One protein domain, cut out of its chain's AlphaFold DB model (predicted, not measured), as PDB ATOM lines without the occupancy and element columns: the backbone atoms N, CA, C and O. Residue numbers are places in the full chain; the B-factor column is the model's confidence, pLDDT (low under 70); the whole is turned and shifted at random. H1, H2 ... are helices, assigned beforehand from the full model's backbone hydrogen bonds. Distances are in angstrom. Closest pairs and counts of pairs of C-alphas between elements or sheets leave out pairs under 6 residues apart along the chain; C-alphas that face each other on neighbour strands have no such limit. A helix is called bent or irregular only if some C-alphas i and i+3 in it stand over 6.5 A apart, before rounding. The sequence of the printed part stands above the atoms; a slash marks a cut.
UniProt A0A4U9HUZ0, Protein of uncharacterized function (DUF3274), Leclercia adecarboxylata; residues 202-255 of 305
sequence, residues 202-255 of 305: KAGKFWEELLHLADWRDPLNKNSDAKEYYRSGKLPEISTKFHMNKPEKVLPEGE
ATOM      1  N   LYS A 202     -32.356  33.589 -60.373       66.44
ATOM      2  CA  LYS A 202     -33.107  32.378 -59.983       66.44
ATOM      3  C   LYS A 202     -34.614  32.614 -59.746       66.44
ATOM      4  O   LYS A 202     -35.163  32.056 -58.795       66.44
ATOM      5  N   ALA A 203     -35.290  33.378 -60.610       67.38
ATOM      6  CA  ALA A 203     -36.742  33.608 -60.527       67.38
ATOM      7  C   ALA A 203     -37.179  34.258 -59.193       67.38
ATOM      8  O   ALA A 203     -38.129  33.813 -58.555       67.38
ATOM      9  N   GLY A 204     -36.422  35.247 -58.709       63.94
ATOM     10  CA  GLY A 204     -36.691  35.951 -57.448       63.94
ATOM     11  C   GLY A 204     -36.331  35.202 -56.156       63.94
ATOM     12  O   GLY A 204     -36.253  35.839 -55.106       63.94
ATOM     13  N   LYS A 205     -36.015  33.898 -56.210       73.56
ATOM     14  CA  LYS A 205     -35.651  33.100 -55.018       73.56
ATOM     15  C   LYS A 205     -34.449  33.648 -54.262       73.56
ATOM     16  O   LYS A 205     -34.360  33.491 -53.056       73.56
ATOM     17  N   PHE A 206     -33.520  34.283 -54.966       76.00
ATOM     18  CA  PHE A 206     -32.373  34.925 -54.333       76.00
ATOM     19  C   PHE A 206     -32.788  36.029 -53.353       76.00
ATOM     20  O   PHE A 206     -32.268  36.100 -52.244       76.00
ATOM     21  N   TRP A 207     -33.756  36.862 -53.741       71.38
ATOM     22  CA  TRP A 207     -34.272  37.929 -52.884       71.38
ATOM     23  C   TRP A 207     -35.089  37.374 -51.722       71.38
ATOM     24  O   TRP A 207     -34.956  37.853 -50.604       71.38
ATOM     25  N   GLU A 208     -35.881  36.334 -51.974       76.31
ATOM     26  CA  GLU A 208     -36.608  35.605 -50.932       76.31
ATOM     27  C   GLU A 208     -35.642  35.005 -49.893       76.31
ATOM     28  O   GLU A 208     -35.816  35.194 -48.694       76.31
ATOM     29  N   GLU A 209     -34.549  34.376 -50.337       81.00
ATOM     30  CA  GLU A 209     -33.499  33.867 -49.449       81.00
ATOM     31  C   GLU A 209     -32.811  34.979 -48.647       81.00
ATOM     32  O   GLU A 209     -32.535  34.786 -47.463       81.00
ATOM     33  N   LEU A 210     -32.552  36.141 -49.256       79.62
ATOM     34  CA  LEU A 210     -31.992  37.297 -48.551       79.62
ATOM     35  C   LEU A 210     -32.955  37.868 -47.506       79.62
ATOM     36  O   LEU A 210     -32.504  38.240 -46.427       79.62
ATOM     37  N   LEU A 211     -34.257  37.909 -47.792       78.94
ATOM     38  CA  LEU A 211     -35.275  38.345 -46.832       78.94
ATOM     39  C   LEU A 211     -35.303  37.421 -45.614       78.94
ATOM     40  O   LEU A 211     -35.217  37.895 -44.481       78.94
ATOM     41  N   HIS A 212     -35.318  36.107 -45.848       80.38
ATOM     42  CA  HIS A 212     -35.230  35.118 -44.775       80.38
ATOM     43  C   HIS A 212     -33.914  35.225 -43.991       80.38
ATOM     44  O   HIS A 212     -33.900  34.971 -42.793       80.38
ATOM     45  N   LEU A 213     -32.798  35.587 -44.636       79.38
ATOM     46  CA  LEU A 213     -31.511  35.802 -43.962       79.38
ATOM     47  C   LEU A 213     -31.483  37.086 -43.122       79.38
ATOM     48  O   LEU A 213     -30.883  37.080 -42.046       79.38
ATOM     49  N   ALA A 214     -32.105  38.162 -43.608       74.81
ATOM     50  CA  ALA A 214     -32.144  39.461 -42.941       74.81
ATOM     51  C   ALA A 214     -32.985  39.421 -41.660       74.81
ATOM     52  O   ALA A 214     -32.610  40.030 -40.656       74.81
ATOM     53  N   ASP A 215     -34.088  38.669 -41.660       75.38
ATOM     54  CA  ASP A 215     -34.867  38.455 -40.448       75.38
ATOM     55  C   ASP A 215     -34.295  37.299 -39.611       75.38
ATOM     56  O   ASP A 215     -34.573  36.114 -39.791       75.38
ATOM     57  N   TRP A 216     -33.482  37.661 -38.626       69.62
ATOM     58  CA  TRP A 216     -32.998  36.793 -37.549       69.62
ATOM     59  C   TRP A 216     -34.087  36.044 -36.751       69.62
ATOM     60  O   TRP A 216     -33.770  35.053 -36.087       69.62
ATOM     61  N   ARG A 217     -35.355  36.479 -36.802       73.31
ATOM     62  CA  ARG A 217     -36.493  35.824 -36.128       73.31
ATOM     63  C   ARG A 217     -37.164  34.768 -37.002       73.31
ATOM     64  O   ARG A 217     -37.921  33.948 -36.479       73.31
ATOM     65  N   ASP A 218     -36.895  34.778 -38.303       77.62
ATOM     66  CA  ASP A 218     -37.555  33.908 -39.264       77.62
ATOM     67  C   ASP A 218     -37.118  32.438 -39.081       77.62
ATOM     68  O   ASP A 218     -35.919  32.124 -39.101       77.62
ATOM     69  N   PRO A 219     -38.063  31.490 -38.924       76.88
ATOM     70  CA  PRO A 219     -37.756  30.062 -38.898       76.88
ATOM     71  C   PRO A 219     -36.963  29.583 -40.125       76.88
ATOM     72  O   PRO A 219     -36.088  28.717 -39.986       76.88
ATOM     73  N   LEU A 220     -37.247  30.157 -41.298       79.62
ATOM     74  CA  LEU A 220     -36.673  29.807 -42.600       79.62
ATOM     75  C   LEU A 220     -35.286  30.412 -42.837       79.62
ATOM     76  O   LEU A 220     -34.635  30.069 -43.827       79.62
ATOM     77  N   ASN A 221     -34.793  31.250 -41.921       82.25
ATOM     78  CA  ASN A 221     -33.443  31.792 -41.996       82.25
ATOM     79  C   ASN A 221     -32.417  30.646 -42.074       82.25
ATOM     80  O   ASN A 221     -32.400  29.750 -41.231       82.25
ATOM     81  N   LYS A 222     -31.548  30.623 -43.084       82.75
ATOM     82  CA  LYS A 222     -30.558  29.540 -43.240       82.75
ATOM     83  C   LYS A 222     -29.311  29.732 -42.366       82.75
ATOM     84  O   LYS A 222     -28.520  28.803 -42.238       82.75
ATOM     85  N   ASN A 223     -29.149  30.897 -41.738       82.69
ATOM     86  CA  ASN A 223     -28.023  31.222 -40.870       82.69
ATOM     87  C   ASN A 223     -28.291  30.755 -39.424       82.69
ATOM     88  O   ASN A 223     -29.080  31.355 -38.690       82.69
ATOM     89  N   SER A 224     -27.648  29.656 -39.018       81.50
ATOM     90  CA  SER A 224     -27.746  29.100 -37.659       81.50
ATOM     91  C   SER A 224     -27.223  30.058 -36.596       81.50
ATOM     92  O   SER A 224     -27.841  30.206 -35.544       81.50
ATOM     93  N   ASP A 225     -26.128  30.743 -36.908       80.69
ATOM     94  CA  ASP A 225     -25.388  31.606 -35.995       80.69
ATOM     95  C   ASP A 225     -26.212  32.842 -35.617       80.69
ATOM     96  O   ASP A 225     -26.317  33.202 -34.445       80.69
ATOM     97  N   ALA A 226     -26.882  33.450 -36.602       76.88
ATOM     98  CA  ALA A 226     -27.800  34.567 -36.375       76.88
ATOM     99  C   ALA A 226     -29.001  34.164 -35.500       76.88
ATOM    100  O   ALA A 226     -29.398  34.907 -34.598       76.88
ATOM    101  N   LYS A 227     -29.549  32.961 -35.717       77.81
ATOM    102  CA  LYS A 227     -30.653  32.425 -34.904       77.81
ATOM    103  C   LYS A 227     -30.225  32.114 -33.472       77.81
ATOM    104  O   LYS A 227     -30.982  32.364 -32.533       77.81
ATOM    105  N   GLU A 228     -29.030  31.563 -33.284       80.31
ATOM    106  CA  GLU A 228     -28.482  31.289 -31.956       80.31
ATOM    107  C   GLU A 228     -28.168  32.581 -31.202       80.31
ATOM    108  O   GLU A 228     -28.498  32.688 -30.015       80.31
ATOM    109  N   TYR A 229     -27.631  33.593 -31.891       78.69
ATOM    110  CA  TYR A 229     -27.416  34.920 -31.325       78.69
ATOM    111  C   TYR A 229     -28.728  35.556 -30.855       78.69
ATOM    112  O   TYR A 229     -28.796  36.013 -29.719       78.69
ATOM    113  N   TYR A 230     -29.794  35.512 -31.662       75.50
ATOM    114  CA  TYR A 230     -31.107  36.024 -31.248       75.50
ATOM    115  C   TYR A 230     -31.633  35.337 -29.979       75.50
ATOM    116  O   TYR A 230     -32.142  35.995 -29.074       75.50
ATOM    117  N   ARG A 231     -31.497  34.007 -29.892       75.38
ATOM    118  CA  ARG A 231     -32.026  33.215 -28.769       75.38
ATOM    119  C   ARG A 231     -31.216  33.351 -27.485       75.38
ATOM    120  O   ARG A 231     -31.788  33.302 -26.402       75.38
ATOM    121  N   SER A 232     -29.894  33.434 -27.599       79.56
ATOM    122  CA  SER A 232     -28.976  33.310 -26.459       79.56
ATOM    123  C   SER A 232     -28.205  34.589 -26.132       79.56
ATOM    124  O   SER A 232     -27.569  34.658 -25.081       79.56
ATOM    125  N   GLY A 233     -28.207  35.576 -27.034       74.50
ATOM    126  CA  GLY A 233     -27.349  36.760 -26.973       74.50
ATOM    127  C   GLY A 233     -25.859  36.463 -27.189       74.50
ATOM    128  O   GLY A 233     -25.023  37.344 -26.986       74.50
ATOM    129  N   LYS A 234     -25.485  35.230 -27.562       74.00
ATOM    130  CA  LYS A 234     -24.082  34.825 -27.726       74.00
ATOM    131  C   LYS A 234     -23.644  34.970 -29.174       74.00
ATOM    132  O   LYS A 234     -24.179  34.311 -30.057       74.00
ATOM    133  N   LEU A 235     -22.667  35.844 -29.407       75.19
ATOM    134  CA  LEU A 235     -22.034  35.960 -30.718       75.19
ATOM    135  C   LEU A 235     -21.217  34.694 -31.028       75.19
ATOM    136  O   LEU A 235     -20.560  34.177 -30.116       75.19
ATOM    137  N   PRO A 236     -21.182  34.252 -32.297       78.81
ATOM    138  CA  PRO A 236     -20.336  33.152 -32.746       78.81
ATOM    139  C   PRO A 236     -18.878  33.389 -32.366       78.81
ATOM    140  O   PRO A 236     -18.286  34.418 -32.705       78.81
ATOM    141  N   GLU A 237     -18.299  32.450 -31.620       71.06
ATOM    142  CA  GLU A 237     -17.025  32.685 -30.945       71.06
ATOM    143  C   GLU A 237     -15.864  32.802 -31.944       71.06
ATOM    144  O   GLU A 237     -15.118  33.781 -31.918       71.06
ATOM    145  N   ILE A 238     -15.772  31.846 -32.872       68.19
ATOM    146  CA  ILE A 238     -14.669  31.692 -33.835       68.19
ATOM    147  C   ILE A 238     -14.748  32.723 -34.965       68.19
ATOM    148  O   ILE A 238     -13.768  33.411 -35.249       68.19
ATOM    149  N   SER A 239     -15.915  32.862 -35.589       69.50
ATOM    150  CA  SER A 239     -16.099  33.654 -36.810       69.50
ATOM    151  C   SER A 239     -16.321  35.146 -36.561       69.50
ATOM    152  O   SER A 239     -15.929  35.955 -37.390       69.50
ATOM    153  N   THR A 240     -16.921  35.541 -35.435       71.69
ATOM    154  CA  THR A 240     -17.310  36.947 -35.212       71.69
ATOM    155  C   THR A 240     -16.656  37.527 -33.968       71.69
ATOM    156  O   THR A 240     -15.962  38.539 -34.034       71.69
ATOM    157  N   LYS A 241     -16.803  36.869 -32.816       71.62
ATOM    158  CA  LYS A 241     -16.337  37.407 -31.532       71.62
ATOM    159  C   LYS A 241     -14.815  37.524 -31.460       71.62
ATOM    160  O   LYS A 241     -14.322  38.522 -30.934       71.62
ATOM    161  N   PHE A 242     -14.063  36.544 -31.968       68.12
ATOM    162  CA  PHE A 242     -12.600  36.643 -32.034       68.12
ATOM    163  C   PHE A 242     -12.131  37.704 -33.027       68.12
ATOM    164  O   PHE A 242     -11.206  38.440 -32.701       68.12
ATOM    165  N   HIS A 243     -12.803  37.841 -34.169       70.88
ATOM    166  CA  HIS A 243     -12.462  38.850 -35.171       70.88
ATOM    167  C   HIS A 243     -12.700  40.273 -34.639       70.88
ATOM    168  O   HIS A 243     -11.885  41.157 -34.872       70.88
ATOM    169  N   MET A 244     -13.763  40.485 -33.852       64.75
ATOM    170  CA  MET A 244     -14.046  41.778 -33.218       64.75
ATOM    171  C   MET A 244     -13.125  42.081 -32.029       64.75
ATOM    172  O   MET A 244     -12.650  43.201 -31.881       64.75
ATOM    173  N   ASN A 245     -12.891  41.101 -31.151       65.81
ATOM    174  CA  ASN A 245     -12.156  41.331 -29.902       65.81
ATOM    175  C   ASN A 245     -10.641  41.193 -30.038       65.81
ATOM    176  O   ASN A 245      -9.925  41.618 -29.128       65.81
ATOM    177  N   LYS A 246     -10.158  40.508 -31.076       67.31
ATOM    178  CA  LYS A 246      -8.737  40.250 -31.349       67.31
ATOM    179  C   LYS A 246      -8.464  40.317 -32.859       67.31
ATOM    180  O   LYS A 246      -7.998  39.324 -33.426       67.31
ATOM    181  N   PRO A 247      -8.768  41.453 -33.515       62.53
ATOM    182  CA  PRO A 247      -8.538  41.615 -34.949       62.53
ATOM    183  C   PRO A 247      -7.068  41.385 -35.310       62.53
ATOM    184  O   PRO A 247      -6.785  40.800 -36.349       62.53
ATOM    185  N   GLU A 248      -6.139  41.723 -34.408       62.94
ATOM    186  CA  GLU A 248      -4.702  41.506 -34.592       62.94
ATOM    187  C   GLU A 248      -4.310  40.037 -34.819       62.94
ATOM    188  O   GLU A 248      -3.277  39.764 -35.407       62.94
ATOM    189  N   LYS A 249      -5.125  39.073 -34.373       66.56
ATOM    190  CA  LYS A 249      -4.838  37.639 -34.550       66.56
ATOM    191  C   LYS A 249      -5.390  37.054 -35.844       66.56
ATOM    192  O   LYS A 249      -5.166  35.874 -36.108       66.56
ATOM    193  N   VAL A 250      -6.194  37.825 -36.568       66.69
ATOM    194  CA  VAL A 250      -6.962  37.338 -37.717       66.69
ATOM    195  C   VAL A 250      -6.664  38.129 -38.986       66.69
ATOM    196  O   VAL A 250      -6.760  37.578 -40.081       66.69
ATOM    197  N   LEU A 251      -6.295  39.404 -38.857       65.88
ATOM    198  CA  LEU A 251      -5.869  40.209 -39.992       65.88
ATOM    199  C   LEU A 251      -4.565  39.645 -40.586       65.88
ATOM    200  O   LEU A 251      -3.686  39.221 -39.836       65.88
ATOM    201  N   PRO A 252      -4.434  39.607 -41.923       65.75
ATOM    202  CA  PRO A 252      -3.223  39.126 -42.573       65.75
ATOM    203  C   PRO A 252      -2.030  40.039 -42.251       65.75
ATOM    204  O   PRO A 252      -2.135  41.260 -42.366       65.75
ATOM    205  N   GLU A 253      -0.901  39.437 -41.877       64.06
ATOM    206  CA  GLU A 253       0.379  40.117 -41.630       64.06
ATOM    207  C   GLU A 253       1.289  40.023 -42.878       64.06
ATOM    208  O   GLU A 253       1.270  39.010 -43.581       64.06
ATOM    209  N   GLY A 254       2.100  41.056 -43.161       63.47
ATOM    210  CA  GLY A 254       3.101  41.059 -44.247       63.47
ATOM    211  C   GLY A 254       2.924  42.166 -45.300       63.47
ATOM    212  O   GLY A 254       2.265  43.165 -45.050       63.47
ATOM    213  N   GLU A 255       3.505  41.982 -46.494       54.25
ATOM    214  CA  GLU A 255       3.611  42.992 -47.578       54.25
ATOM    215  C   GLU A 255       2.254  43.465 -48.153       54.25
ATOM    216  O   GLU A 255       2.155  44.551 -48.716       54.25
TER     217      GLU A 255
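This is residues 202 to 255 of the 305 residues of the protein "Protein of uncharacterized function (DUF3274)" of Leclercia adecarboxylata (UniProt A0A4U9HUZ0). Three short helices are strung one after another along a flat, open arch, with no two of them touching: H1 makes one leg, H2 lies at the crown, and H3 with the trailing residues 246 to 255 makes the other leg. The first printed residues, 202 to 208, of which 205 to 208 belong to H1, stick out free at the foot of the first leg, and a loop of residues 215 to 223 leads from H1 to H2. The printed part has 54 residues, with three named helices in the order H1, H2, H3 and no named strand; the class is all helix. It is only just extended, close to loose, with a radius of gyration of the C-alphas of 15.2 A, and the C-alphas span 44 by 32 by 11 A.

The printed part begins at Lys 202, whose C-alpha is at (-33.107, 32.378, -59.983). H1, residues 205 to 214, is the longest helix by residues and measures 14.1 A from first to last C-alpha; C-alpha 205 is at (-35.651, 33.100, -55.018). H2, residues 224 to 232, measures 12.0 A. H3, residues 237 to 245, measures 10.0 A and ends with C-alpha 245 at (-12.156, 41.331, -29.902). H3 is irregular, but only just: C-alphas 239 and 242 are 6.6 A apart, where about 5 A is found in a regular helix, and its line is a rough one.

H1 and H2 are apart, with no C-alpha of the one within 8 A of the other, and 9 residues between them form a short link. H2 and H3 are apart by the same test, although their link of 4 residues is tight. H1 and H3 are apart as well. The N-to-C direction of H1 has its largest component, 0.95, along z, and that of H2 has 0.90 along z, while that of H3 has 0.91 along y. In H1 and H2 every O i to N i+4 pair is within hydrogen-bond range; in H3 2 of 5 are, beside 1 of 6 O i to N i+3 pairs.

The two C-alphas farthest apart are those of Pro 219 and Glu 255, at 44.2 A. The first and last printed C-alphas, of Lys 202 and Glu 255, are 40.2 A apart. The printed part has no cut, and neither link between the helices is long. The mean pLDDT of the printed part is 72.9; 19 residues are under 70, namely residues 202 to 204, 216, 238 to 239, 242 and 244 to 255.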